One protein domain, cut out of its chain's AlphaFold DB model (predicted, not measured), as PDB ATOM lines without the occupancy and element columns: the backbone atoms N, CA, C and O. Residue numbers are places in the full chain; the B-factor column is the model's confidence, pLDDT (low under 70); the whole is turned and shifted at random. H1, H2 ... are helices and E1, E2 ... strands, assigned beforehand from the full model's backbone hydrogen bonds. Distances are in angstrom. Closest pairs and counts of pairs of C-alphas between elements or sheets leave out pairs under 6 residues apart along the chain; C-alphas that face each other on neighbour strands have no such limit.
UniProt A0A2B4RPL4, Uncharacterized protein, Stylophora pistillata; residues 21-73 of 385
ATOM      1  N   GLU A  21     136.298 113.067 140.383       57.75
ATOM      2  CA  GLU A  21     135.888 111.687 140.606       57.75
ATOM      3  C   GLU A  21     136.574 111.220 141.883       57.75
ATOM      4  O   GLU A  21     137.798 111.314 142.034       57.75
ATOM      5  N   ARG A  22     135.757 110.803 142.852       65.62
ATOM      6  CA  ARG A  22     136.295 110.200 144.058       65.62
ATOM      7  C   ARG A  22     136.922 108.881 143.660       65.62
ATOM      8  O   ARG A  22     136.198 107.944 143.343       65.62
ATOM      9  N   CYS A  23     138.238 108.829 143.678       77.25
ATOM     10  CA  CYS A  23     138.982 107.602 143.468       77.25
ATOM     11  C   CYS A  23     139.197 106.898 144.814       77.25
ATOM     12  O   CYS A  23     139.329 107.549 145.858       77.25
ATOM     13  N   TYR A  24     139.232 105.571 144.792       75.00
ATOM     14  CA  TYR A  24     139.726 104.749 145.897       75.00
ATOM     15  C   TYR A  24     141.056 104.090 145.525       75.00
ATOM     16  O   TYR A  24     141.909 103.914 146.393       75.00
ATOM     17  N   GLU A  25     141.254 103.799 144.238       72.62
ATOM     18  CA  GLU A  25     142.484 103.247 143.678       72.62
ATOM     19  C   GLU A  25     142.966 104.066 142.471       72.62
ATOM     20  O   GLU A  25     142.187 104.739 141.798       72.62
ATOM     21  N   ASP A  26     144.261 103.988 142.149       72.31
ATOM     22  CA  ASP A  26     144.861 104.714 141.012       72.31
ATOM     23  C   ASP A  26     144.206 104.355 139.666       72.31
ATOM     24  O   ASP A  26     144.139 105.173 138.749       72.31
ATOM     25  N   ARG A  27     143.666 103.134 139.552       73.12
ATOM     26  CA  ARG A  27     142.963 102.648 138.353       73.12
ATOM     27  C   ARG A  27     141.643 103.372 138.098       73.12
ATOM     28  O   ARG A  27     141.225 103.466 136.941       73.12
ATOM     29  N   ASP A  28     141.040 103.932 139.144       77.00
ATOM     30  CA  ASP A  28     139.817 104.728 139.034       77.00
ATOM     31  C   ASP A  28     140.075 106.045 138.282       77.00
ATOM     32  O   ASP A  28     139.145 106.659 137.775       77.00
ATOM     33  N   CYS A  29     141.340 106.460 138.144       76.25
ATOM     34  CA  CYS A  29     141.743 107.685 137.452       76.25
ATOM     35  C   CYS A  29     142.042 107.495 135.951       76.25
ATOM     36  O   CYS A  29     142.520 108.422 135.298       76.25
ATOM     37  N   SER A  30     141.754 106.321 135.377       66.75
ATOM     38  CA  SER A  30     142.133 105.941 134.001       66.75
ATOM     39  C   SER A  30     141.487 106.754 132.863       66.75
ATOM     40  O   SER A  30     141.825 106.548 131.699       66.75
ATOM     41  N   GLY A  31     140.593 107.703 133.167       68.44
ATOM     42  CA  GLY A  31     139.957 108.580 132.178       68.44
ATOM     43  C   GLY A  31     140.840 109.717 131.641       68.44
ATOM     44  O   GLY A  31     140.488 110.334 130.635       68.44
ATOM     45  N   TYR A  32     141.980 110.012 132.276       61.19
ATOM     46  CA  TYR A  32     142.916 111.030 131.795       61.19
ATOM     47  C   TYR A  32     143.900 110.407 130.797       61.19
ATOM     48  O   TYR A  32     144.737 109.595 131.167       61.19
ATOM     49  N   ASN A  33     143.766 110.781 129.522       57.12
ATOM     50  CA  ASN A  33     144.591 110.348 128.387       57.12
ATOM     51  C   ASN A  33     146.081 110.176 128.743       57.12
ATOM     52  O   ASN A  33     146.798 111.168 128.761       57.12
ATOM     53  N   ASN A  34     146.537 108.937 128.970       56.69
ATOM     54  CA  ASN A  34     147.934 108.473 129.079       56.69
ATOM     55  C   ASN A  34     148.903 109.240 130.007       56.69
ATOM     56  O   ASN A  34     150.063 108.849 130.123       56.69
ATOM     57  N   GLU A  35     148.473 110.304 130.672       59.16
ATOM     58  CA  GLU A  35     149.250 110.986 131.692       59.16
ATOM     59  C   GLU A  35     149.079 110.195 132.980       59.16
ATOM     60  O   GLU A  35     147.971 110.065 133.492       59.16
ATOM     61  N   GLU A  36     150.171 109.628 133.484       72.56
ATOM     62  CA  GLU A  36     150.145 108.849 134.713       72.56
ATOM     63  C   GLU A  36     149.498 109.699 135.834       72.56
ATOM     64  O   GLU A  36     149.921 110.825 136.115       72.56
ATOM     65  N   VAL A  37     148.428 109.188 136.441       77.94
ATOM     66  CA  VAL A  37     147.629 109.825 137.503       77.94
ATOM     67  C   VAL A  37     147.511 108.854 138.674       77.94
ATOM     68  O   VAL A  37     147.491 107.644 138.473       77.94
ATOM     69  N   CYS A  38     147.435 109.379 139.893       78.56
ATOM     70  CA  CYS A  38     147.230 108.596 141.109       78.56
ATOM     71  C   CYS A  38     146.082 109.144 141.944       78.56
ATOM     72  O   CYS A  38     145.706 110.317 141.861       78.56
ATOM     73  N   CYS A  39     145.574 108.296 142.821       79.31
ATOM     74  CA  CYS A  39     144.562 108.630 143.784       79.31
ATOM     75  C   CYS A  39     145.187 109.110 145.100       79.31
ATOM     76  O   CYS A  39     145.835 108.354 145.820       79.31
ATOM     77  N   THR A  40     144.982 110.382 145.450       72.12
ATOM     78  CA  THR A  40     145.411 110.958 146.741       72.12
ATOM     79  C   THR A  40     144.175 111.447 147.498       72.12
ATOM     80  O   THR A  40     143.305 112.068 146.897       72.12
ATOM     81  N   PRO A  41     144.104 111.242 148.822       70.69
ATOM     82  CA  PRO A  41     142.906 110.812 149.567       70.69
ATOM     83  C   PRO A  41     141.562 111.235 148.943       70.69
ATOM     84  O   PRO A  41     140.967 112.243 149.328       70.69
ATOM     85  N   GLY A  42     141.081 110.431 147.988       74.94
ATOM     86  CA  GLY A  42     139.766 110.596 147.370       74.94
ATOM     87  C   GLY A  42     139.708 111.485 146.128       74.94
ATOM     88  O   GLY A  42     138.603 111.809 145.712       74.94
ATOM     89  N   PHE A  43     140.835 111.895 145.542       79.94
ATOM     90  CA  PHE A  43     140.877 112.702 144.320       79.94
ATOM     91  C   PHE A  43     142.027 112.287 143.396       79.94
ATOM     92  O   PHE A  43     143.164 112.106 143.842       79.94
ATOM     93  N   CYS A  44     141.742 112.192 142.096       77.75
ATOM     94  CA  CYS A  44     142.757 111.947 141.079       77.75
ATOM     95  C   CYS A  44     143.685 113.157 140.944       77.75
ATOM     96  O   CYS A  44     143.245 114.274 140.660       77.75
ATOM     97  N   LYS A  45     144.982 112.937 141.134       78.25
ATOM     98  CA  LYS A  45     146.038 113.920 140.902       78.25
ATOM     99  C   LYS A  45     147.002 113.393 139.850       78.25
ATOM    100  O   LYS A  45     147.245 112.199 139.752       78.25
ATOM    101  N   LEU A  46     147.591 114.310 139.085       74.81
ATOM    102  CA  LEU A  46     148.707 113.996 138.186       74.81
ATOM    103  C   LEU A  46     149.837 113.328 138.969       74.81
ATOM    104  O   LEU A  46     150.116 113.761 140.090       74.81
ATOM    105  N   LYS A  47     150.530 112.357 138.357       70.94
ATOM    106  CA  LYS A  47     151.566 111.552 139.023       70.94
ATOM    107  C   LYS A  47     152.636 112.385 139.715       70.94
ATOM    108  O   LYS A  47     153.116 112.055 140.792       70.94
ATOM    109  N   LYS A  48     152.910 113.568 139.165       65.88
ATOM    110  CA  LYS A  48     153.826 114.541 139.766       65.88
ATOM    111  C   LYS A  48     153.458 115.057 141.159       65.88
ATOM    112  O   LYS A  48     154.270 115.724 141.794       65.88
ATOM    113  N   PHE A  49     152.237 114.794 141.609       69.75
ATOM    114  CA  PHE A  49     151.703 115.205 142.903       69.75
ATOM    115  C   PHE A  49     151.296 114.021 143.789       69.75
ATOM    116  O   PHE A  49     150.627 114.244 144.800       69.75
ATOM    117  N   CYS A  50     151.670 112.791 143.427       71.75
ATOM    118  CA  CYS A  50     151.471 111.637 144.295       71.75
ATOM    119  C   CYS A  50     152.399 111.717 145.497       71.75
ATOM    120  O   CYS A  50     153.588 111.995 145.362       71.75
ATOM    121  N   GLU A  51     151.848 111.453 146.678       70.00
ATOM    122  CA  GLU A  51     152.644 111.317 147.898       70.00
ATOM    123  C   GLU A  51     153.271 109.926 148.002       70.00
ATOM    124  O   GLU A  51     154.375 109.811 148.529       70.00
ATOM    125  N   ARG A  52     152.601 108.892 147.467       75.25
ATOM    126  CA  ARG A  52     153.107 107.517 147.454       75.25
ATOM    127  C   ARG A  52     153.843 107.161 146.170       75.25
ATOM    128  O   ARG A  52     153.407 107.531 145.085       75.25
ATOM    129  N   CYS A  53     154.907 106.384 146.319       79.75
ATOM    130  CA  CYS A  53     155.753 105.895 145.239       79.75
ATOM    131  C   CYS A  53     156.053 104.401 145.415       79.75
ATOM    132  O   CYS A  53     156.059 103.887 146.535       79.75
ATOM    133  N   PHE A  54     156.318 103.710 144.304       77.88
ATOM    134  CA  PHE A  54     156.814 102.329 144.294       77.88
ATOM    135  C   PHE A  54     158.261 102.245 143.787       77.88
ATOM    136  O   PHE A  54     158.967 101.289 144.101       77.88
ATOM    137  N   GLY A  55     158.725 103.262 143.057       74.50
ATOM    138  CA  GLY A  55     160.126 103.453 142.694       74.50
ATOM    139  C   GLY A  55     160.487 104.928 142.503       74.50
ATOM    140  O   GLY A  55     159.616 105.794 142.461       74.50
ATOM    141  N   ASP A  56     161.784 105.221 142.373       75.75
ATOM    142  CA  ASP A  56     162.303 106.593 142.210       75.75
ATOM    143  C   ASP A  56     161.683 107.327 141.010       75.75
ATOM    144  O   ASP A  56     161.456 108.532 141.065       75.75
ATOM    145  N   GLN A  57     161.344 106.591 139.950       74.31
ATOM    146  CA  GLN A  57     160.665 107.107 138.757       74.31
ATOM    147  C   GLN A  57     159.254 107.655 139.025       74.31
ATOM    148  O   GLN A  57     158.736 108.439 138.231       74.31
ATOM    149  N   ASP A  58     158.628 107.268 140.139       72.94
ATOM    150  CA  ASP A  58     157.313 107.779 140.524       72.94
ATOM    151  C   ASP A  58     157.401 109.141 141.220       72.94
ATOM    152  O   ASP A  58     156.402 109.850 141.352       72.94
ATOM    153  N   CYS A  59     158.604 109.536 141.632       75.75
ATOM    154  CA  CYS A  59     158.850 110.761 142.359       75.75
ATOM    155  C   CYS A  59     159.282 111.894 141.426       75.75
ATOM    156  O   CYS A  59     160.272 111.830 140.704       75.75
ATOM    157  N   SER A  60     158.545 113.001 141.471       70.69
ATOM    158  CA  SER A  60     158.883 114.184 140.680       70.69
ATOM    159  C   SER A  60     160.024 115.001 141.271       70.69
ATOM    160  O   SER A  60     160.181 115.100 142.486       70.69
ATOM    161  N   SER A  61     160.745 115.704 140.392       68.69
ATOM    162  CA  SER A  61     161.770 116.699 140.750       68.69
ATOM    163  C   SER A  61     163.018 116.122 141.435       68.69
ATOM    164  O   SER A  61     163.568 116.749 142.339       68.69
ATOM    165  N   GLY A  62     163.470 114.932 141.023       68.75
ATOM    166  CA  GLY A  62     164.694 114.315 141.555       68.75
ATOM    167  C   GLY A  62     164.574 113.823 143.002       68.75
ATOM    168  O   GLY A  62     165.589 113.614 143.668       68.75
ATOM    169  N   LYS A  63     163.340 113.672 143.497       78.38
ATOM    170  CA  LYS A  63     163.023 113.012 144.768       78.38
ATOM    171  C   LYS A  63     163.186 111.500 144.624       78.38
ATOM    172  O   LYS A  63     163.037 110.975 143.525       78.38
ATOM    173  N   ARG A  64     163.497 110.813 145.721       78.12
ATOM    174  CA  ARG A  64     163.647 109.352 145.741       78.12
ATOM    175  C   ARG A  64     162.537 108.705 146.539       78.12
ATOM    176  O   ARG A  64     162.073 109.272 147.530       78.12
ATOM    177  N   CYS A  65     162.136 107.524 146.098       80.31
ATOM    178  CA  CYS A  65     161.150 106.743 146.804       80.31
ATOM    179  C   CYS A  65     161.820 106.025 147.967       80.31
ATOM    180  O   CYS A  65     162.698 105.183 147.772       80.31
ATOM    181  N   GLN A  66     161.441 106.385 149.189       82.88
ATOM    182  CA  GLN A  66     162.009 105.763 150.373       82.88
ATOM    183  C   GLN A  66     161.175 104.547 150.801       82.88
ATOM    184  O   GLN A  66     160.074 104.314 150.309       82.88
ATOM    185  N   ALA A  67     161.718 103.721 151.697       75.38
ATOM    186  CA  ALA A  67     161.090 102.464 152.116       75.38
ATOM    187  C   ALA A  67     159.730 102.645 152.825       75.38
ATOM    188  O   ALA A  67     158.981 101.682 152.962       75.38
ATOM    189  N   ASP A  68     159.405 103.862 153.268       79.12
ATOM    190  CA  ASP A  68     158.083 104.246 153.780       79.12
ATOM    191  C   ASP A  68     157.045 104.464 152.661       79.12
ATOM    192  O   ASP A  68     155.872 104.723 152.938       79.12
ATOM    193  N   GLY A  69     157.465 104.327 151.402       79.06
ATOM    194  CA  GLY A  69     156.652 104.532 150.217       79.06
ATOM    195  C   GLY A  69     156.365 106.001 149.940       79.06
ATOM    196  O   GLY A  69     155.426 106.266 149.200       79.06
ATOM    197  N   LEU A  70     157.105 106.945 150.534       79.31
ATOM    198  CA  LEU A  70     156.949 108.382 150.303       79.31
ATOM    199  C   LEU A  70     158.113 108.946 149.479       79.31
ATOM    200  O   LEU A  70     159.267 108.529 149.609       79.31
ATOM    201  N   CYS A  71     157.808 109.938 148.642       78.25
ATOM    202  CA  CYS A  71     158.822 110.675 147.891       78.25
ATOM    203  C   CYS A  71     159.546 111.679 148.790       78.25
ATOM    204  O   CYS A  71     159.072 112.802 148.997       78.25
ATOM    205  N   HIS A  72     160.726 111.305 149.275       78.12
ATOM    206  CA  HIS A  72     161.585 112.205 150.037       78.12
ATOM    207  C   HIS A  72     162.508 112.987 149.115       78.12
ATOM    208  O   HIS A  72     162.966 112.507 148.073       78.12
ATOM    209  N   GLU A  73     162.798 114.225 149.506       74.44
ATOM    210  CA  GLU A  73     163.937 114.915 148.913       74.44
ATOM    211  C   GLU A  73     165.194 114.107 149.223       74.44
ATOM    212  O   GLU A  73     165.327 113.603 150.342       74.44
TER     213      GLU A  73
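This is residues 21 to 73 of the 385 residues of an uncharacterized protein of Stylophora pistillata (UniProt A0A2B4RPL4). With little regular structure, the model shows two small lobes along its longest axis: one holds the hairpin of E1 and E2 with the short helix H1 packed on it, the other is looped chain, residues 52 to 73, without a named element. The printed part has 53 residues, with H1, E1 and E2 in that order; the class is mixed, with only 12 residues in named elements. It is compact, with a radius of gyration of the C-alphas of 10.9 A and spans of 29 by 20 by 13 A.

H1 is residues 26 to 29, 5.6 A long, from C-alpha 26 at (144.861, 104.714, 141.012). E1 is residues 37 to 40, 9.6 A. E2 is residues 43 to 46, 10.0 A, ending at C-alpha 46 at (148.707, 113.996, 138.186).

E1 and E2 form an antiparallel hairpin, their directions at 139 degrees; N 38 and O 45 are within hydrogen-bond range at 2.8 A. The closest C-alphas of H1 and E1, Asp 26 and Cys 38, are 4.5 A apart. H1 is too short for an O i to N i+4 pair; its one O i to N i+3 pair is within range. Residues 64 to 65 pair with 71 to 72, antiparallel.

The farthest C-alphas, Asn 33 and Ala 67, are 30.0 A apart. The printed part has no cut. Mean pLDDT of the printed part is 73.2; residues 30 to 35 are among those under 70.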